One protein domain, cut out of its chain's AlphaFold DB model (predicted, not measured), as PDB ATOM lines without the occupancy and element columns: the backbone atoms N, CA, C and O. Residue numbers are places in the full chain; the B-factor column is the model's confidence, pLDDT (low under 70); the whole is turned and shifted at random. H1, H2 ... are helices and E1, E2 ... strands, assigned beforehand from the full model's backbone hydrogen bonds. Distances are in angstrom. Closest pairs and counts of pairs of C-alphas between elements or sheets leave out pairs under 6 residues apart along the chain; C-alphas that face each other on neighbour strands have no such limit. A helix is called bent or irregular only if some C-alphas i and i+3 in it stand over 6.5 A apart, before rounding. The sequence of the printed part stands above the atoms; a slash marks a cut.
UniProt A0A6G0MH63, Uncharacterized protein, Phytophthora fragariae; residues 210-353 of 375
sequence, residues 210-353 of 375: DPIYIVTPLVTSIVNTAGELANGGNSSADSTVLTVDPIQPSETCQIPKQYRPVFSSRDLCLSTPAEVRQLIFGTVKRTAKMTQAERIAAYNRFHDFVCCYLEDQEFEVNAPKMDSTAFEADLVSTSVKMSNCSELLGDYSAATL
ATOM      1  N   ASP A 210     129.640 118.689 202.515       64.50
ATOM      2  CA  ASP A 210     130.600 119.261 201.579       64.50
ATOM      3  C   ASP A 210     129.981 120.417 200.762       64.50
ATOM      4  O   ASP A 210     129.453 120.225 199.658       64.50
ATOM      5  N   PRO A 211     130.066 121.657 201.287       66.06
ATOM      6  CA  PRO A 211     129.536 122.839 200.617       66.06
ATOM      7  C   PRO A 211     130.152 123.106 199.243       66.06
ATOM      8  O   PRO A 211     129.544 123.839 198.465       66.06
ATOM      9  N   ILE A 212     131.296 122.497 198.895       63.50
ATOM     10  CA  ILE A 212     131.923 122.621 197.570       63.50
ATOM     11  C   ILE A 212     130.950 122.184 196.467       63.50
ATOM     12  O   ILE A 212     130.941 122.798 195.399       63.50
ATOM     13  N   TYR A 213     130.071 121.208 196.729       61.31
ATOM     14  CA  TYR A 213     129.055 120.757 195.768       61.31
ATOM     15  C   TYR A 213     127.969 121.792 195.462       61.31
ATOM     16  O   TYR A 213     127.320 121.686 194.427       61.31
ATOM     17  N   ILE A 214     127.767 122.794 196.320       63.06
ATOM     18  CA  ILE A 214     126.878 123.929 196.025       63.06
ATOM     19  C   ILE A 214     127.691 125.123 195.561       63.06
ATOM     20  O   ILE A 214     127.332 125.766 194.582       63.06
ATOM     21  N   VAL A 215     128.777 125.430 196.270       62.84
ATOM     22  CA  VAL A 215     129.593 126.617 196.031       62.84
ATOM     23  C   VAL A 215     130.231 126.545 194.653       62.84
ATOM     24  O   VAL A 215     130.247 127.552 193.965       62.84
ATOM     25  N   THR A 216     130.673 125.373 194.193       63.88
ATOM     26  CA  THR A 216     131.269 125.245 192.856       63.88
ATOM     27  C   THR A 216     130.239 125.507 191.756       63.88
ATOM     28  O   THR A 216     130.490 126.409 190.968       63.88
ATOM     29  N   PRO A 217     129.061 124.848 191.692       59.50
ATOM     30  CA  PRO A 217     128.034 125.204 190.708       59.50
ATOM     31  C   PRO A 217     127.506 126.630 190.852       59.50
ATOM     32  O   PRO A 217     127.253 127.270 189.840       59.50
ATOM     33  N   LEU A 218     127.368 127.145 192.078       63.59
ATOM     34  CA  LEU A 218     126.967 128.527 192.353       63.59
ATOM     35  C   LEU A 218     127.989 129.495 191.741       63.59
ATOM     36  O   LEU A 218     127.623 130.348 190.941       63.59
ATOM     37  N   VAL A 219     129.276 129.310 192.029       61.16
ATOM     38  CA  VAL A 219     130.368 130.111 191.466       61.16
ATOM     39  C   VAL A 219     130.441 129.938 189.951       61.16
ATOM     40  O   VAL A 219     130.507 130.940 189.259       61.16
ATOM     41  N   THR A 220     130.350 128.724 189.405       62.44
ATOM     42  CA  THR A 220     130.344 128.490 187.950       62.44
ATOM     43  C   THR A 220     129.167 129.183 187.271       62.44
ATOM     44  O   THR A 220     129.360 129.890 186.290       62.44
ATOM     45  N   SER A 221     127.951 129.003 187.791       58.94
ATOM     46  CA  SER A 221     126.722 129.579 187.244       58.94
ATOM     47  C   SER A 221     126.782 131.105 187.295       58.94
ATOM     48  O   SER A 221     126.633 131.766 186.271       58.94
ATOM     49  N   ILE A 222     127.154 131.675 188.446       59.00
ATOM     50  CA  ILE A 222     127.250 133.128 188.614       59.00
ATOM     51  C   ILE A 222     128.397 133.717 187.793       59.00
ATOM     52  O   ILE A 222     128.227 134.779 187.203       59.00
ATOM     53  N   VAL A 223     129.561 133.068 187.740       56.38
ATOM     54  CA  VAL A 223     130.716 133.572 186.985       56.38
ATOM     55  C   VAL A 223     130.481 133.468 185.477       56.38
ATOM     56  O   VAL A 223     130.870 134.376 184.745       56.38
ATOM     57  N   ASN A 224     129.783 132.435 185.006       54.16
ATOM     58  CA  ASN A 224     129.398 132.327 183.599       54.16
ATOM     59  C   ASN A 224     128.365 133.399 183.223       54.16
ATOM     60  O   ASN A 224     128.558 134.105 182.235       54.16
ATOM     61  N   THR A 225     127.330 133.610 184.046       53.53
ATOM     62  CA  THR A 225     126.353 134.695 183.841       53.53
ATOM     63  C   THR A 225     127.022 136.074 183.894       53.53
ATOM     64  O   THR A 225     126.757 136.939 183.060       53.53
ATOM     65  N   ALA A 226     127.955 136.280 184.823       45.66
ATOM     66  CA  ALA A 226     128.745 137.502 184.929       45.66
ATOM     67  C   ALA A 226     129.661 137.740 183.715       45.66
ATOM     68  O   ALA A 226     129.797 138.877 183.262       45.66
ATOM     69  N   GLY A 227     130.269 136.684 183.168       48.00
ATOM     70  CA  GLY A 227     131.111 136.746 181.973       48.00
ATOM     71  C   GLY A 227     130.337 137.142 180.713       48.00
ATOM     72  O   GLY A 227     130.851 137.907 179.895       48.00
ATOM     73  N   GLU A 228     129.086 136.692 180.577       50.91
ATOM     74  CA  GLU A 228     128.188 137.092 179.483       50.91
ATOM     75  C   GLU A 228     127.787 138.575 179.574       50.91
ATOM     76  O   GLU A 228     127.789 139.289 178.563       50.91
ATOM     77  N   LEU A 229     127.502 139.055 180.791       46.38
ATOM     78  CA  LEU A 229     127.153 140.450 181.085       46.38
ATOM     79  C   LEU A 229     128.344 141.404 180.896       46.38
ATOM     80  O   LEU A 229     128.197 142.453 180.268       46.38
ATOM     81  N   ALA A 230     129.534 141.034 181.375       48.38
ATOM     82  CA  ALA A 230     130.741 141.856 181.271       48.38
ATOM     83  C   ALA A 230     131.274 141.967 179.828       48.38
ATOM     84  O   ALA A 230     131.850 142.993 179.463       48.38
ATOM     85  N   ASN A 231     131.048 140.947 178.989       50.28
ATOM     86  CA  ASN A 231     131.511 140.913 177.596       50.28
ATOM     87  C   ASN A 231     130.444 141.330 176.567       50.28
ATOM     88  O   ASN A 231     130.636 141.129 175.365       50.28
ATOM     89  N   GLY A 232     129.319 141.910 177.004       47.09
ATOM     90  CA  GLY A 232     128.300 142.457 176.102       47.09
ATOM     91  C   GLY A 232     127.683 141.421 175.152       47.09
ATOM     92  O   GLY A 232     127.374 141.756 174.008       47.09
ATOM     93  N   GLY A 233     127.540 140.167 175.596       48.69
ATOM     94  CA  GLY A 233     126.917 139.094 174.815       48.69
ATOM     95  C   GLY A 233     127.768 138.514 173.679       48.69
ATOM     96  O   GLY A 233     127.235 137.800 172.833       48.69
ATOM     97  N   ASN A 234     129.074 138.801 173.628       44.22
ATOM     98  CA  ASN A 234     129.970 138.269 172.597       44.22
ATOM     99  C   ASN A 234     131.204 137.592 173.219       44.22
ATOM    100  O   ASN A 234     132.336 138.036 173.030       44.22
ATOM    101  N   SER A 235     130.999 136.522 173.990       44.62
ATOM    102  CA  SER A 235     132.072 135.781 174.662       44.62
ATOM    103  C   SER A 235     132.426 134.489 173.918       44.62
ATOM    104  O   SER A 235     131.741 133.478 174.003       44.62
ATOM    105  N   SER A 236     133.556 134.513 173.205       40.06
ATOM    106  CA  SER A 236     134.345 133.314 172.858       40.06
ATOM    107  C   SER A 236     135.553 133.149 173.794       40.06
ATOM    108  O   SER A 236     136.556 132.549 173.416       40.06
ATOM    109  N   ALA A 237     135.483 133.727 174.994       40.72
ATOM    110  CA  ALA A 237     136.508 133.617 176.019       40.72
ATOM    111  C   ALA A 237     135.836 133.287 177.357       40.72
ATOM    112  O   ALA A 237     135.142 134.135 177.920       40.72
ATOM    113  N   ASP A 238     136.061 132.066 177.841       45.00
ATOM    114  CA  ASP A 238     135.755 131.606 179.199       45.00
ATOM    115  C   ASP A 238     136.655 132.351 180.201       45.00
ATOM    116  O   ASP A 238     137.620 131.809 180.733       45.00
ATOM    117  N   SER A 239     136.423 133.649 180.405       45.69
ATOM    118  CA  SER A 239     137.118 134.399 181.450       45.69
ATOM    119  C   SER A 239     136.311 134.308 182.739       45.69
ATOM    120  O   SER A 239     135.280 134.969 182.872       45.69
ATOM    121  N   THR A 240     136.793 133.507 183.687       55.78
ATOM    122  CA  THR A 240     136.252 133.354 185.043       55.78
ATOM    123  C   THR A 240     136.462 134.657 185.837       55.78
ATOM    124  O   THR A 240     137.406 134.780 186.614       55.78
ATOM    125  N   VAL A 241     135.653 135.691 185.582       61.56
ATOM    126  CA  VAL A 241     135.789 137.014 186.219       61.56
ATOM    127  C   VAL A 241     134.808 137.133 187.381       61.56
ATOM    128  O   VAL A 241     133.597 137.056 187.193       61.56
ATOM    129  N   LEU A 242     135.334 137.357 188.588       69.44
ATOM    130  CA  LEU A 242     134.522 137.683 189.762       69.44
ATOM    131  C   LEU A 242     133.948 139.096 189.638       69.44
ATOM    132  O   LEU A 242     134.670 140.048 189.335       69.44
ATOM    133  N   THR A 243     132.665 139.244 189.944       70.19
ATOM    134  CA  THR A 243     131.945 140.518 189.891       70.19
ATOM    135  C   THR A 243     131.563 141.018 191.272       70.19
ATOM    136  O   THR A 243     131.454 140.268 192.244       70.19
ATOM    137  N   VAL A 244     131.369 142.332 191.347       77.00
ATOM    138  CA  VAL A 244     130.842 143.037 192.524       77.00
ATOM    139  C   VAL A 244     129.328 143.212 192.452       77.00
ATOM    140  O   VAL A 244     128.715 143.661 193.414       77.00
ATOM    141  N   ASP A 245     128.735 142.875 191.309       75.06
ATOM    142  CA  ASP A 245     127.310 143.037 191.073       75.06
ATOM    143  C   ASP A 245     126.515 142.047 191.934       75.06
ATOM    144  O   ASP A 245     126.848 140.853 191.952       75.06
ATOM    145  N   PRO A 246     125.477 142.512 192.651       81.12
ATOM    146  CA  PRO A 246     124.657 141.643 193.476       81.12
ATOM    147  C   PRO A 246     123.955 140.583 192.645       81.12
ATOM    148  O   PRO A 246     123.315 140.883 191.632       81.12
ATOM    149  N   ILE A 247     124.006 139.353 193.136       80.19
ATOM    150  CA  ILE A 247     123.245 138.249 192.572       80.19
ATOM    151  C   ILE A 247     121.774 138.496 192.882       80.19
ATOM    152  O   ILE A 247     121.372 138.640 194.041       80.19
ATOM    153  N   GLN A 248     120.970 138.566 191.826       82.88
ATOM    154  CA  GLN A 248     119.545 138.809 191.961       82.88
ATOM    155  C   GLN A 248     118.830 137.518 192.371       82.88
ATOM    156  O   GLN A 248     119.095 136.464 191.790       82.88
ATOM    157  N   PRO A 249     117.918 137.577 193.353       87.12
ATOM    158  CA  PRO A 249     117.041 136.457 193.641       87.12
ATOM    159  C   PRO A 249     116.033 136.264 192.497       87.12
ATOM    160  O   PRO A 249     115.643 137.227 191.835       87.12
ATOM    161  N   SER A 250     115.553 135.035 192.327       84.88
ATOM    162  CA  SER A 250     114.435 134.684 191.454       84.88
ATOM    163  C   SER A 250     113.200 135.528 191.775       84.88
ATOM    164  O   SER A 250     112.936 135.898 192.929       84.88
ATOM    165  N   GLU A 251     112.396 135.792 190.749       85.19
ATOM    166  CA  GLU A 251     111.114 136.487 190.874       85.19
ATOM    167  C   GLU A 251     110.143 135.750 191.813       85.19
ATOM    168  O   GLU A 251     109.309 136.381 192.465       85.19
ATOM    169  N   THR A 252     110.281 134.426 191.931       85.44
ATOM    170  CA  THR A 252     109.446 133.555 192.776       85.44
ATOM    171  C   THR A 252     109.938 133.461 194.227       85.44
ATOM    172  O   THR A 252     109.288 132.817 195.055       85.44
ATOM    173  N   CYS A 253     111.055 134.120 194.561       88.94
ATOM    174  CA  CYS A 253     111.715 134.006 195.856       88.94
ATOM    175  C   CYS A 253     110.796 134.381 197.032       88.94
ATOM    176  O   CYS A 253     110.391 135.540 197.192       88.94
ATOM    177  N   GLN A 254     110.541 133.403 197.906       91.69
ATOM    178  CA  GLN A 254     109.663 133.550 199.071       91.69
ATOM    179  C   GLN A 254     110.338 134.216 200.281       91.69
ATOM    180  O   GLN A 254     109.646 134.682 201.188       91.69
ATOM    181  N   ILE A 255     111.674 134.316 200.307       90.75
ATOM    182  CA  ILE A 255     112.395 134.973 201.409       90.75
ATOM    183  C   ILE A 255     111.941 136.441 201.507       90.75
ATOM    184  O   ILE A 255     111.953 137.152 200.490       90.75
ATOM    185  N   PRO A 256     111.561 136.950 202.697       89.25
ATOM    186  CA  PRO A 256     111.140 138.340 202.846       89.25
ATOM    187  C   PRO A 256     112.253 139.314 202.453       89.25
ATOM    188  O   PRO A 256     113.403 139.115 202.834       89.25
ATOM    189  N   LYS A 257     111.915 140.393 201.733       87.94
ATOM    190  CA  LYS A 257     112.893 141.333 201.143       87.94
ATOM    191  C   LYS A 257     113.933 141.848 202.141       87.94
ATOM    192  O   LYS A 257     115.107 141.883 201.807       87.94
ATOM    193  N   GLN A 258     113.520 142.181 203.364       86.00
ATOM    194  CA  GLN A 258     114.417 142.674 204.415       86.00
ATOM    195  C   GLN A 258     115.415 141.631 204.952       86.00
ATOM    196  O   GLN A 258     116.321 141.988 205.696       86.00
ATOM    197  N   TYR A 259     115.226 140.351 204.623       87.75
ATOM    198  CA  TYR A 259     116.082 139.248 205.057       87.75
ATOM    199  C   TYR A 259     116.793 138.541 203.900       87.75
ATOM    200  O   TYR A 259     117.471 137.537 204.126       87.75
ATOM    201  N   ARG A 260     116.631 139.035 202.665       88.31
ATOM    202  CA  ARG A 260     117.319 138.483 201.497       88.31
ATOM    203  C   ARG A 260     118.801 138.841 201.578       88.31
ATOM    204  O   ARG A 260     119.109 140.026 201.700       88.31
ATOM    205  N   PRO A 261     119.713 137.859 201.510       86.25
ATOM    206  CA  PRO A 261     121.131 138.164 201.456       86.25
ATOM    207  C   PRO A 261     121.466 138.918 200.164       86.25
ATOM    208  O   PRO A 261     120.994 138.574 199.079       86.25
ATOM    209  N   VAL A 262     122.296 139.949 200.286       86.25
ATOM    210  CA  VAL A 262     122.844 140.708 199.157       86.25
ATOM    211  C   VAL A 262     124.321 140.368 199.083       86.25
ATOM    212  O   VAL A 262     125.068 140.697 199.997       86.25
ATOM    213  N   PHE A 263     124.723 139.657 198.036       85.38
ATOM    214  CA  PHE A 263     126.089 139.178 197.861       85.38
ATOM    215  C   PHE A 263     126.428 139.102 196.376       85.38
ATOM    216  O   PHE A 263     125.537 138.933 195.541       85.38
ATOM    217  N   SER A 264     127.711 139.221 196.049       83.00
ATOM    218  CA  SER A 264     128.231 138.993 194.702       83.00
ATOM    219  C   SER A 264     129.083 137.719 194.625       83.00
ATOM    220  O   SER A 264     129.401 137.096 195.642       83.00
ATOM    221  N   SER A 265     129.503 137.333 193.413       76.94
ATOM    222  CA  SER A 265     130.473 136.236 193.236       76.94
ATOM    223  C   SER A 265     131.806 136.532 193.925       76.94
ATOM    224  O   SER A 265     132.399 135.638 194.527       76.94
ATOM    225  N   ARG A 266     132.262 137.791 193.892       80.56
ATOM    226  CA  ARG A 266     133.452 138.225 194.629       80.56
ATOM    227  C   ARG A 266     133.272 138.061 196.135       80.56
ATOM    228  O   ARG A 266     134.163 137.511 196.773       80.56
ATOM    229  N   ASP A 267     132.151 138.520 196.686       83.62
ATOM    230  CA  ASP A 267     131.920 138.442 198.131       83.62
ATOM    231  C   ASP A 267     131.864 136.983 198.591       83.62
ATOM    232  O   ASP A 267     132.472 136.635 199.599       83.62
ATOM    233  N   LEU A 268     131.216 136.107 197.813       82.81
ATOM    234  CA  LEU A 268     131.182 134.670 198.079       82.81
ATOM    235  C   LEU A 268     132.590 134.057 198.068       82.81
ATOM    236  O   LEU A 268     132.942 133.325 198.987       82.81
ATOM    237  N   CYS A 269     133.404 134.375 197.059       82.44
ATOM    238  CA  CYS A 269     134.733 133.787 196.889       82.44
ATOM    239  C   CYS A 269     135.789 134.282 197.879       82.44
ATOM    240  O   CYS A 269     136.746 133.556 198.149       82.44
ATOM    241  N   LEU A 270     135.632 135.504 198.394       85.00
ATOM    242  CA  LEU A 270     136.518 136.094 199.401       85.00
ATOM    243  C   LEU A 270     136.031 135.871 200.842       85.00
ATOM    244  O   LEU A 270     136.725 136.262 201.778       85.00
ATOM    245  N   SER A 271     134.855 135.268 201.021       86.56
ATOM    246  CA  SER A 271     134.330 134.894 202.334       86.56
ATOM    247  C   SER A 271     135.051 133.676 202.904       86.56
ATOM    248  O   SER A 271     135.637 132.871 202.190       86.56
ATOM    249  N   THR A 272     134.942 133.498 204.215       87.00
ATOM    250  CA  THR A 272     135.393 132.292 204.914       87.00
ATOM    251  C   THR A 272     134.370 131.151 204.796       87.00
ATOM    252  O   THR A 272     133.165 131.402 204.654       87.00
ATOM    253  N   PRO A 273     134.784 129.881 204.978       84.69
ATOM    254  CA  PRO A 273     133.860 128.745 205.036       84.69
ATOM    255  C   PRO A 273     132.719 128.910 206.049       84.69
ATOM    256  O   PRO A 273     131.598 128.450 205.829       84.69
ATOM    257  N   ALA A 274     132.980 129.568 207.183       87.06
ATOM    258  CA  ALA A 274     131.966 129.840 208.197       87.06
ATOM    259  C   ALA A 274     130.902 130.827 207.692       87.06
ATOM    260  O   ALA A 274     129.708 130.579 207.867       87.06
ATOM    261  N   GLU A 275     131.320 131.910 207.036       87.69
ATOM    262  CA  GLU A 275     130.419 132.906 206.450       87.69
ATOM    263  C   GLU A 275     129.591 132.306 205.315       87.69
ATOM    264  O   GLU A 275     128.381 132.513 205.269       87.69
ATOM    265  N   VAL A 276     130.197 131.493 204.447       86.38
ATOM    266  CA  VAL A 276     129.462 130.822 203.366       86.38
ATOM    267  C   VAL A 276     128.451 129.812 203.917       86.38
ATOM    268  O   VAL A 276     127.311 129.765 203.452       86.38
ATOM    269  N   ARG A 277     128.789 129.054 204.970       86.75
ATOM    270  CA  ARG A 277     127.793 128.201 205.643       86.75
ATOM    271  C   ARG A 277     126.673 129.014 206.282       86.75
ATOM    272  O   ARG A 277     125.516 128.604 206.217       86.75
ATOM    273  N   GLN A 278     126.983 130.170 206.859       88.25
ATOM    274  CA  GLN A 278     125.966 131.063 207.407       88.25
ATOM    275  C   GLN A 278     125.024 131.587 206.313       88.25
ATOM    276  O   GLN A 278     123.818 131.634 206.541       88.25
ATOM    277  N   LEU A 279     125.551 131.923 205.132       87.75
ATOM    278  CA  LEU A 279     124.762 132.342 203.970       87.75
ATOM    279  C   LEU A 279     123.790 131.244 203.523       87.75
ATOM    280  O   LEU A 279     122.589 131.485 203.414       87.75
ATOM    281  N   ILE A 280     124.315 130.038 203.300       86.69
ATOM    282  CA  ILE A 280     123.584 128.931 202.674       86.69
ATOM    283  C   ILE A 280     122.666 128.217 203.679       86.69
ATOM    284  O   ILE A 280     121.508 127.934 203.387       86.69
ATOM    285  N   PHE A 281     123.170 127.928 204.878       86.50
ATOM    286  CA  PHE A 281     122.504 127.086 205.880       86.50
ATOM    287  C   PHE A 281     121.983 127.874 207.086       86.50
ATOM    288  O   PHE A 281     121.358 127.301 207.974       86.50
ATOM    289  N   GLY A 282     122.254 129.178 207.184       87.50
ATOM    290  CA  GLY A 282     121.877 129.970 208.358       87.50
ATOM    291  C   GLY A 282     122.646 129.605 209.634       87.50
ATOM    292  O   GLY A 282     122.216 129.973 210.729       87.50
ATOM    293  N   THR A 283     123.763 128.879 209.520       86.25
ATOM    294  CA  THR A 283     124.602 128.466 210.651       86.25
ATOM    295  C   THR A 283     126.067 128.344 210.246       86.25
ATOM    296  O   THR A 283     126.383 127.830 209.181       86.25
ATOM    297  N   VAL A 284     126.979 128.742 211.133       88.44
ATOM    298  CA  VAL A 284     128.432 128.542 210.972       88.44
ATOM    299  C   VAL A 284     128.899 127.136 211.376       88.44
ATOM    300  O   VAL A 284     130.066 126.784 211.214       88.44
ATOM    301  N   LYS A 285     128.025 126.332 211.997       83.94
ATOM    302  CA  LYS A 285     128.404 125.021 212.540       83.94
ATOM    303  C   LYS A 285     128.603 124.013 211.410       83.94
ATOM    304  O   LYS A 285     127.867 124.010 210.436       83.94
ATOM    305  N   ARG A 286     129.540 123.083 211.598       76.88
ATOM    306  CA  ARG A 286     129.594 121.845 210.806       76.88
ATOM    307  C   ARG A 286     128.501 120.887 211.263       76.88
ATOM    308  O   ARG A 286     128.176 120.859 212.454       76.88
ATOM    309  N   THR A 287     128.000 120.063 210.351       69.94
ATOM    310  CA  THR A 287     126.926 119.086 210.577       69.94
ATOM    311  C   THR A 287     127.110 118.252 211.844       69.94
ATOM    312  O   THR A 287     126.190 118.118 212.656       69.94
ATOM    313  N   ALA A 288     128.329 117.755 212.073       65.38
ATOM    314  CA  ALA A 288     128.676 116.924 213.226       65.38
ATOM    315  C   ALA A 288     128.520 117.637 214.582       65.38
ATOM    316  O   ALA A 288     128.394 116.988 215.623       65.38
ATOM    317  N   LYS A 289     128.526 118.975 214.588       74.44
ATOM    318  CA  LYS A 289     128.369 119.819 215.782       74.44
ATOM    319  C   LYS A 289     126.938 120.339 215.954       74.44
ATOM    320  O   LYS A 289     126.678 121.058 216.919       74.44
ATOM    321  N   MET A 290     126.027 119.996 215.042       70.88
ATOM    322  CA  MET A 290     124.627 120.410 215.097       70.88
ATOM    323  C   MET A 290     123.774 119.429 215.905       70.88
ATOM    324  O   MET A 290     123.914 118.205 215.834       70.88
ATOM    325  N   THR A 291     122.827 119.979 216.653       71.12
ATOM    326  CA  THR A 291     121.682 119.238 217.186       71.12
ATOM    327  C   THR A 291     120.685 118.910 216.069       71.12
ATOM    328  O   THR A 291     120.773 119.432 214.961       71.12
ATOM    329  N   GLN A 292     119.709 118.042 216.349       60.03
ATOM    330  CA  GLN A 292     118.648 117.721 215.388       60.03
ATOM    331  C   GLN A 292     117.867 118.973 214.968       60.03
ATOM    332  O   GLN A 292     117.735 119.224 213.778       60.03
ATOM    333  N   ALA A 293     117.437 119.800 215.924       70.81
ATOM    334  CA  ALA A 293     116.720 121.043 215.633       70.81
ATOM    335  C   ALA A 293     117.542 122.005 214.756       70.81
ATOM    336  O   ALA A 293     117.008 122.618 213.838       70.81
ATOM    337  N   GLU A 294     118.854 122.091 214.989       79.31
ATOM    338  CA  GLU A 294     119.744 122.920 214.168       79.31
ATOM    339  C   GLU A 294     119.896 122.383 212.742       79.31
ATOM    340  O   GLU A 294     119.991 123.177 211.813       79.31
ATOM    341  N   ARG A 295     119.860 121.060 212.541       70.88
ATOM    342  CA  ARG A 295     119.867 120.469 211.193       70.88
ATOM    343  C   ARG A 295     118.556 120.691 210.441       70.88
ATOM    344  O   ARG A 295     118.601 120.941 209.243       70.88
ATOM    345  N   ILE A 296     117.415 120.636 211.134       72.31
ATOM    346  CA  ILE A 296     116.100 120.985 210.559       72.31
ATOM    347  C   ILE A 296     116.138 122.435 210.072       72.31
ATOM    348  O   ILE A 296     115.823 122.710 208.918       72.31
ATOM    349  N   ALA A 297     116.586 123.352 210.936       82.75
ATOM    350  CA  ALA A 297     116.714 124.761 210.585       82.75
ATOM    351  C   ALA A 297     117.681 124.970 209.407       82.75
ATOM    352  O   ALA A 297     117.364 125.722 208.490       82.75
ATOM    353  N   ALA A 298     118.816 124.264 209.389       84.31
ATOM    354  CA  ALA A 298     119.780 124.333 208.295       84.31
ATOM    355  C   ALA A 298     119.208 123.846 206.955       84.31
ATOM    356  O   ALA A 298     119.444 124.485 205.931       84.31
ATOM    357  N   TYR A 299     118.422 122.762 206.955       81.06
ATOM    358  CA  TYR A 299     117.715 122.282 205.762       81.06
ATOM    359  C   TYR A 299     116.728 123.316 205.239       81.06
ATOM    360  O   TYR A 299     116.741 123.641 204.056       81.06
ATOM    361  N   ASN A 300     115.902 123.863 206.128       85.12
ATOM    362  CA  ASN A 300     114.905 124.854 205.755       85.12
ATOM    363  C   ASN A 300     115.559 126.095 205.125       85.12
ATOM    364  O   ASN A 300     115.096 126.595 204.106       85.12
ATOM    365  N   ARG A 301     116.684 126.552 205.691       88.62
ATOM    366  CA  ARG A 301     117.463 127.673 205.145       88.62
ATOM    367  C   ARG A 301     118.093 127.351 203.796       88.62
ATOM    368  O   ARG A 301     118.045 128.194 202.906       88.62
ATOM    369  N   PHE A 302     118.632 126.145 203.638       85.94
ATOM    370  CA  PHE A 302     119.185 125.691 202.369       85.94
ATOM    371  C   PHE A 302     118.131 125.617 201.267       85.94
ATOM    372  O   PHE A 302     118.368 126.111 200.169       85.94
ATOM    373  N   HIS A 303     116.971 125.026 201.565       87.00
ATOM    374  CA  HIS A 303     115.838 124.960 200.649       87.00
ATOM    375  C   HIS A 303     115.482 126.354 200.133       87.00
ATOM    376  O   HIS A 303     115.504 126.591 198.928       87.00
ATOM    377  N   ASP A 304     115.236 127.292 201.048       89.62
ATOM    378  CA  ASP A 304     114.835 128.647 200.689       89.62
ATOM    379  C   ASP A 304     115.941 129.381 199.912       89.62
ATOM    380  O   ASP A 304     115.648 130.108 198.964       89.62
ATOM    381  N   PHE A 305     117.217 129.170 200.265       88.94
ATOM    382  CA  PHE A 305     118.354 129.731 199.532       88.94
ATOM    383  C   PHE A 305     118.418 129.206 198.095       88.94
ATOM    384  O   PHE A 305     118.494 129.999 197.158       88.94
ATOM    385  N   VAL A 306     118.345 127.885 197.900       83.94
ATOM    386  CA  VAL A 306     118.379 127.278 196.565       83.94
ATOM    387  C   VAL A 306     117.180 127.727 195.743       83.94
ATOM    388  O   VAL A 306     117.348 128.156 194.611       83.94
ATOM    389  N   CYS A 307     115.983 127.719 196.319       86.56
ATOM    390  CA  CYS A 307     114.783 128.177 195.631       86.56
ATOM    391  C   CYS A 307     114.820 129.669 195.276       86.56
ATOM    392  O   CYS A 307     114.236 130.072 194.277       86.56
ATOM    393  N   CYS A 308     115.519 130.500 196.053       88.44
ATOM    394  CA  CYS A 308     115.649 131.922 195.754       88.44
ATOM    395  C   CYS A 308     116.779 132.260 194.786       88.44
ATOM    396  O   CYS A 308     116.612 133.191 194.015       88.44
ATOM    397  N   TYR A 309     117.925 131.582 194.822       84.50
ATOM    398  CA  TYR A 309     119.116 132.003 194.063       84.50
ATOM    399  C   TYR A 309     119.548 131.005 192.992       84.50
ATOM    400  O   TYR A 309     120.362 131.330 192.135       84.50
ATOM    401  N   LEU A 310     119.022 129.786 193.046       79.88
ATOM    402  CA  LEU A 310     119.431 128.652 192.223       79.88
ATOM    403  C   LEU A 310     118.209 127.855 191.754       79.88
ATOM    404  O   LEU A 310     118.296 126.641 191.591       79.88
ATOM    405  N   GLU A 311     117.068 128.531 191.558       77.38
ATOM    406  CA  GLU A 311     115.797 127.872 191.244       77.38
ATOM    407  C   GLU A 311     115.940 126.959 190.033       77.38
ATOM    408  O   GLU A 311     115.494 125.824 190.096       77.38
ATOM    409  N   ASP A 312     116.605 127.415 188.971       73.56
ATOM    410  CA  ASP A 312     116.791 126.662 187.728       73.56
ATOM    411  C   ASP A 312     118.035 125.779 187.696       73.56
ATOM    412  O   ASP A 312     118.264 125.077 186.711       73.56
ATOM    413  N   GLN A 313     118.812 125.765 188.778       70.69
ATOM    414  CA  GLN A 313     119.997 124.935 188.852       70.69
ATOM    415  C   GLN A 313     119.609 123.477 189.090       70.69
ATOM    416  O   GLN A 313     118.902 123.120 190.037       70.69
ATOM    417  N   GLU A 314     120.148 122.626 188.233       68.31
ATOM    418  CA  GLU A 314     120.166 121.189 188.424       68.31
ATOM    419  C   GLU A 314     121.485 120.784 189.090       68.31
ATOM    420  O   GLU A 314     122.567 121.233 188.698       68.31
ATOM    421  N   PHE A 315     121.387 119.963 190.131       65.38
ATOM    422  CA  PHE A 315     122.519 119.459 190.895       65.38
ATOM    423  C   PHE A 315     122.733 117.999 190.540       65.38
ATOM    424  O   PHE A 315     121.820 117.182 190.652       65.38
ATOM    425  N   GLU A 316     123.949 117.663 190.131       60.31
ATOM    426  CA  GLU A 316     124.319 116.276 189.911       60.31
ATOM    427  C   GLU A 316     124.573 115.594 191.254       60.31
ATOM    428  O   GLU A 316     125.527 115.909 191.967       60.31
ATOM    429  N   VAL A 317     123.715 114.635 191.598       54.44
ATOM    430  CA  VAL A 317     123.953 113.719 192.713       54.44
ATOM    431  C   VAL A 317     124.113 112.310 192.164       54.44
ATOM    432  O   VAL A 317     123.377 111.877 191.279       54.44
ATOM    433  N   ASN A 318     125.076 111.560 192.692       51.12
ATOM    434  CA  ASN A 318     125.275 110.171 192.285       51.12
ATOM    435  C   ASN A 318     124.221 109.276 192.950       51.12
ATOM    436  O   ASN A 318     124.466 108.680 193.991       51.12
ATOM    437  N   ALA A 319     123.023 109.186 192.384       47.56
ATOM    438  CA  ALA A 319     121.974 108.331 192.928       47.56
ATOM    439  C   ALA A 319     122.108 106.886 192.406       47.56
ATOM    440  O   ALA A 319     122.629 106.669 191.311       47.56
ATOM    441  N   PRO A 320     121.627 105.874 193.151       44.16
ATOM    442  CA  PRO A 320     121.446 104.533 192.604       44.16
ATOM    443  C   PRO A 320     120.584 104.585 191.343       44.16
ATOM    444  O   PRO A 320     119.620 105.350 191.285       44.16
ATOM    445  N   LYS A 321     120.904 103.777 190.333       43.53
ATOM    446  CA  LYS A 321     120.115 103.739 189.101       43.53
ATOM    447  C   LYS A 321     118.715 103.176 189.374       43.53
ATOM    448  O   LYS A 321     118.548 102.007 189.719       43.53
ATOM    449  N   MET A 322     117.714 104.039 189.198       46.03
ATOM    450  CA  MET A 322     116.293 103.771 189.436       46.03
ATOM    451  C   MET A 322     115.613 103.334 188.128       46.03
ATOM    452  O   MET A 322     114.834 104.101 187.561       46.03
ATOM    453  N   ASP A 323     115.921 102.152 187.584       44.50
ATOM    454  CA  ASP A 323     115.127 101.651 186.454       44.50
ATOM    455  C   ASP A 323     113.856 100.961 186.968       44.50
ATOM    456  O   ASP A 323     113.856 100.283 187.995       44.50
ATOM    457  N   SER A 324     112.754 101.145 186.247       43.16
ATOM    458  CA  SER A 324     111.364 100.892 186.673       43.16
ATOM    459  C   SER A 324     111.014  99.446 187.064       43.16
ATOM    460  O   SER A 324     109.861  99.159 187.387       43.16
ATOM    461  N   THR A 325     111.976  98.523 187.033       38.31
ATOM    462  CA  THR A 325     111.767  97.108 187.367       38.31
ATOM    463  C   THR A 325     112.893  96.459 188.180       38.31
ATOM    464  O   THR A 325     112.726  95.304 188.575       38.31
ATOM    465  N   ALA A 326     114.002  97.160 188.458       39.62
ATOM    466  CA  ALA A 326     115.056  96.691 189.360       39.62
ATOM    467  C   ALA A 326     116.029  97.821 189.743       39.62
ATOM    468  O   ALA A 326     116.539  98.530 188.875       39.62
ATOM    469  N   PHE A 327     116.347  97.919 191.034       39.56
ATOM    470  CA  PHE A 327     117.457  98.733 191.526       39.56
ATOM    471  C   PHE A 327     118.802  98.094 191.179       39.56
ATOM    472  O   PHE A 327     119.080  96.951 191.556       39.56
ATOM    473  N   GLU A 328     119.656  98.847 190.494       39.91
ATOM    474  CA  GLU A 328     121.039  98.453 190.231       39.91
ATOM    475  C   GLU A 328     121.961  99.123 191.265       39.91
ATOM    476  O   GLU A 328     121.791 100.294 191.603       39.91
ATOM    477  N   ALA A 329     122.946  98.378 191.782       40.31
ATOM    478  CA  ALA A 329     123.937  98.888 192.742       40.31
ATOM    479  C   ALA A 329     124.872  99.956 192.135       40.31
ATOM    480  O   ALA A 329     125.668 100.568 192.852       40.31
ATOM    481  N   ASP A 330     124.777 100.158 190.822       42.12
ATOM    482  CA  ASP A 330     125.529 101.152 190.081       42.12
ATOM    483  C   ASP A 330     124.964 102.548 190.373       42.12
ATOM    484  O   ASP A 330     123.771 102.824 190.208       42.12
ATOM    485  N   LEU A 331     125.848 103.437 190.825       47.97
ATOM    486  CA  LEU A 331     125.539 104.850 190.993       47.97
ATOM    487  C   LEU A 331     125.608 105.532 189.628       47.97
ATOM    488  O   LEU A 331     126.593 105.392 188.902       47.97
ATOM    489  N   VAL A 332     124.574 106.293 189.300       54.22
ATOM    490  CA  VAL A 332     124.499 107.110 188.092       54.22
ATOM    491  C   VAL A 332     124.353 108.571 188.487       54.22
ATOM    492  O   VAL A 332     123.577 108.908 189.387       54.22
ATOM    493  N   SER A 333     125.098 109.449 187.807       60.53
ATOM    494  CA  SER A 333     124.892 110.889 187.955       60.53
ATOM    495  C   SER A 333     123.446 111.199 187.575       60.53
ATOM    496  O   SER A 333     122.998 110.913 186.463       60.53
ATOM    497  N   THR A 334     122.693 111.680 188.555       57.00
ATOM    498  CA  THR A 334     121.277 111.991 188.442       57.00
ATOM    499  C   THR A 334     121.120 113.468 188.718       57.00
ATOM    500  O   THR A 334     121.475 113.954 189.791       57.00
ATOM    501  N   SER A 335     120.577 114.176 187.735       63.56
ATOM    502  CA  SER A 335     120.213 115.574 187.889       63.56
ATOM    503  C   SER A 335     119.027 115.708 188.849       63.56
ATOM    504  O   SER A 335     118.005 115.023 188.714       63.56
ATOM    505  N   VAL A 336     119.175 116.586 189.838       63.22
ATOM    506  CA  VAL A 336     118.176 116.864 190.865       63.22
ATOM    507  C   VAL A 336     117.921 118.356 190.948       63.22
ATOM    508  O   VAL A 336     118.843 119.157 191.064       63.22
ATOM    509  N   LYS A 337     116.638 118.716 190.957       71.75
ATOM    510  CA  LYS A 337     116.157 120.077 191.190       71.75
ATOM    511  C   LYS A 337     115.519 120.154 192.573       71.75
ATOM    512  O   LYS A 337     114.839 119.208 192.989       71.75
ATOM    513  N   MET A 338     115.706 121.273 193.270       74.88
ATOM    514  CA  MET A 338     114.989 121.515 194.520       74.88
ATOM    515  C   MET A 338     113.478 121.520 194.256       74.88
ATOM    516  O   MET A 338     113.008 122.007 193.227       74.88
ATOM    517  N   SER A 339     112.716 120.919 195.164       73.44
ATOM    518  CA  SER A 339     111.257 120.828 195.059       73.44
ATOM    519  C   SER A 339     110.595 121.743 196.084       73.44
ATOM    520  O   SER A 339     111.244 122.139 197.041       73.44
ATOM    521  N   ASN A 340     109.315 122.071 195.881       79.00
ATOM    522  CA  ASN A 340     108.503 122.906 196.779       79.00
ATOM    523  C   ASN A 340     108.987 124.359 196.976       79.00
ATOM    524  O   ASN A 340     108.665 124.984 197.980       79.00
ATOM    525  N   CYS A 341     109.622 124.957 195.964       83.62
ATOM    526  CA  CYS A 341     110.082 126.354 196.006       83.62
ATOM    527  C   CYS A 341     108.992 127.427 196.178       83.62
ATOM    528  O   CYS A 341     109.302 128.590 196.427       83.62
ATOM    529  N   SER A 342     107.715 127.049 196.092       85.75
ATOM    530  CA  SER A 342     106.588 127.919 196.443       85.75
ATOM    531  C   SER A 342     106.397 128.095 197.957       85.75
ATOM    532  O   SER A 342     105.585 128.921 198.370       85.75
ATOM    533  N   GLU A 343     107.086 127.305 198.782       84.69
ATOM    534  CA  GLU A 343     106.985 127.325 200.242       84.69
ATOM    535  C   GLU A 343     108.185 128.050 200.867       84.69
ATOM    536  O   GLU A 343     109.305 127.972 200.369       84.69
ATOM    537  N   LEU A 344     107.942 128.749 201.981       88.75
ATOM    538  CA  LEU A 344     108.987 129.311 202.837       88.75
ATOM    539  C   LEU A 344     109.142 128.399 204.053       88.75
ATOM    540  O   LEU A 344     108.218 128.311 204.867       88.75
ATOM    541  N   LEU A 345     110.278 127.717 204.173       85.56
ATOM    542  CA  LEU A 345     110.495 126.743 205.248       85.56
ATOM    543  C   LEU A 345     111.298 127.326 206.415       85.56
ATOM    544  O   LEU A 345     111.195 126.853 207.549       85.56
ATOM    545  N   GLY A 346     112.160 128.300 206.142       84.12
ATOM    546  CA  GLY A 346     113.102 128.883 207.081       84.12
ATOM    547  C   GLY A 346     112.501 129.993 207.932       84.12
ATOM    548  O   GLY A 346     111.705 130.813 207.476       84.12
ATOM    549  N   ASP A 347     112.974 130.076 209.174       84.88
ATOM    550  CA  ASP A 347     112.743 131.239 210.021       84.88
ATOM    551  C   ASP A 347     113.804 132.310 209.733       84.88
ATOM    552  O   ASP A 347     115.014 132.048 209.725       84.88
ATOM    553  N   TYR A 348     113.350 133.545 209.511       85.06
ATOM    554  CA  TYR A 348     114.214 134.685 209.213       85.06
ATOM    555  C   TYR A 348     114.153 135.719 210.332       85.06
ATOM    556  O   TYR A 348     113.095 136.234 210.693       85.06
ATOM    557  N   SER A 349     115.324 136.034 210.873       81.81
ATOM    558  CA  SER A 349     115.516 137.077 211.876       81.81
ATOM    559  C   SER A 349     116.835 137.808 211.644       81.81
ATOM    560  O   SER A 349     117.715 137.303 210.940       81.81
ATOM    561  N   ALA A 350     117.009 138.957 212.300       76.81
ATOM    562  CA  ALA A 350     118.247 139.728 212.222       76.81
ATOM    563  C   ALA A 350     119.498 138.920 212.627       76.81
ATOM    564  O   ALA A 350     120.567 139.136 212.081       76.81
ATOM    565  N   ALA A 351     119.362 137.935 213.521       69.31
ATOM    566  CA  ALA A 351     120.472 137.077 213.950       69.31
ATOM    567  C   ALA A 351     120.901 136.036 212.897       69.31
ATOM    568  O   ALA A 351     121.930 135.387 213.055       69.31
ATOM    569  N   THR A 352     120.090 135.839 211.856       66.88
ATOM    570  CA  THR A 352     120.325 134.862 210.776       66.88
ATOM    571  C   THR A 352     120.661 135.528 209.445       66.88
ATOM    572  O   THR A 352     120.778 134.837 208.432       66.88
ATOM    573  N   LEU A 353     120.748 136.861 209.432       77.50
ATOM    574  CA  LEU A 353     121.217 137.618 208.283       77.50
ATOM    575  C   LEU A 353     122.697 137.320 208.081       77.50
ATOM    576  O   LEU A 353     123.481 137.299 209.029       77.50
TER     577      LEU A 353
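This is residues 210 to 353 of the 375 residues of an uncharacterized protein of Phytophthora fragariae (UniProt A0A6G0MH63). What does the eye meet first? Four helices with few contacts between them make the body: H1 packs on H2 with residues 219 to 223, and H3 ends against the side of H4. From this body a bent two-stranded hairpin, E1 and E2, reaches away, and long stretches with no named element, residues 231 to 264 and 337 to 353, make much of the rest. What is it built of? The printed part has 144 residues, with H1, H2, H3, H4, E1 and E2 in that order; the class is mixed, helices and strands, and the sheet, E1 - E2, is antiparallel. How large is it? It is compact, with a radius of gyration of the C-alphas of 16.9 A, and spans 49 by 41 by 28 A.

How do the first helices stand? H1, residues 212 to 230, touches H2, residues 265 to 270, at a steep tilt of 49 degrees, opposite ways; their closest C-alphas, of Val 219 and Ser 265, are 6.4 A apart. H2 is close to but not clearly touching H3, residues 273 to 281, the closest C-alphas being those of Leu 268 and Val 276, 6.8 A. What does H3 touch? H3 touches H4, residues 292 to 309, about perpendicular at 80 degrees, with the closest C-alphas, of Phe 281 and Ala 298, 4.6 A apart. H1 and H4 are apart. How do the strands pair? E1, residues 315 to 323, and E2, residues 326 to 336, form an antiparallel hairpin at 152 degrees; N 317 and O 334, at 3.0 A, and N 332 and O 319, at 2.8 A, are within hydrogen-bond range. E1 bends by 75 degrees at residue 320 and E2 by 99 degrees at residue 329. Are the helices' backbones complete? Every O i to N i+4 pair is within hydrogen-bond range in H2, H3 and H4, and 14 of 15 in H1.

Where do the helices lie? H1 runs 25.2 A from C-alpha 212 at (131.923, 122.621, 197.570), H2 8.6 A, H3 11.5 A, and H4 25.7 A to C-alpha 309 at (119.116, 132.003, 194.063). And the strands? E1 is 19.8 A long and E2 20.5 A, ending at C-alpha 336 at (118.176, 116.864, 190.865).

Which points are farthest apart? The C-alphas of Val 244 and Thr 325 are, at 50.0 A. Is anything cut or long? The printed part has no cut, and the link from H1 to H2, 34 residues, is long. Where is confidence low? The mean pLDDT of the printed part is 70.6, and 61 residues are under 70, among them 210 to 242 and 314 to 336.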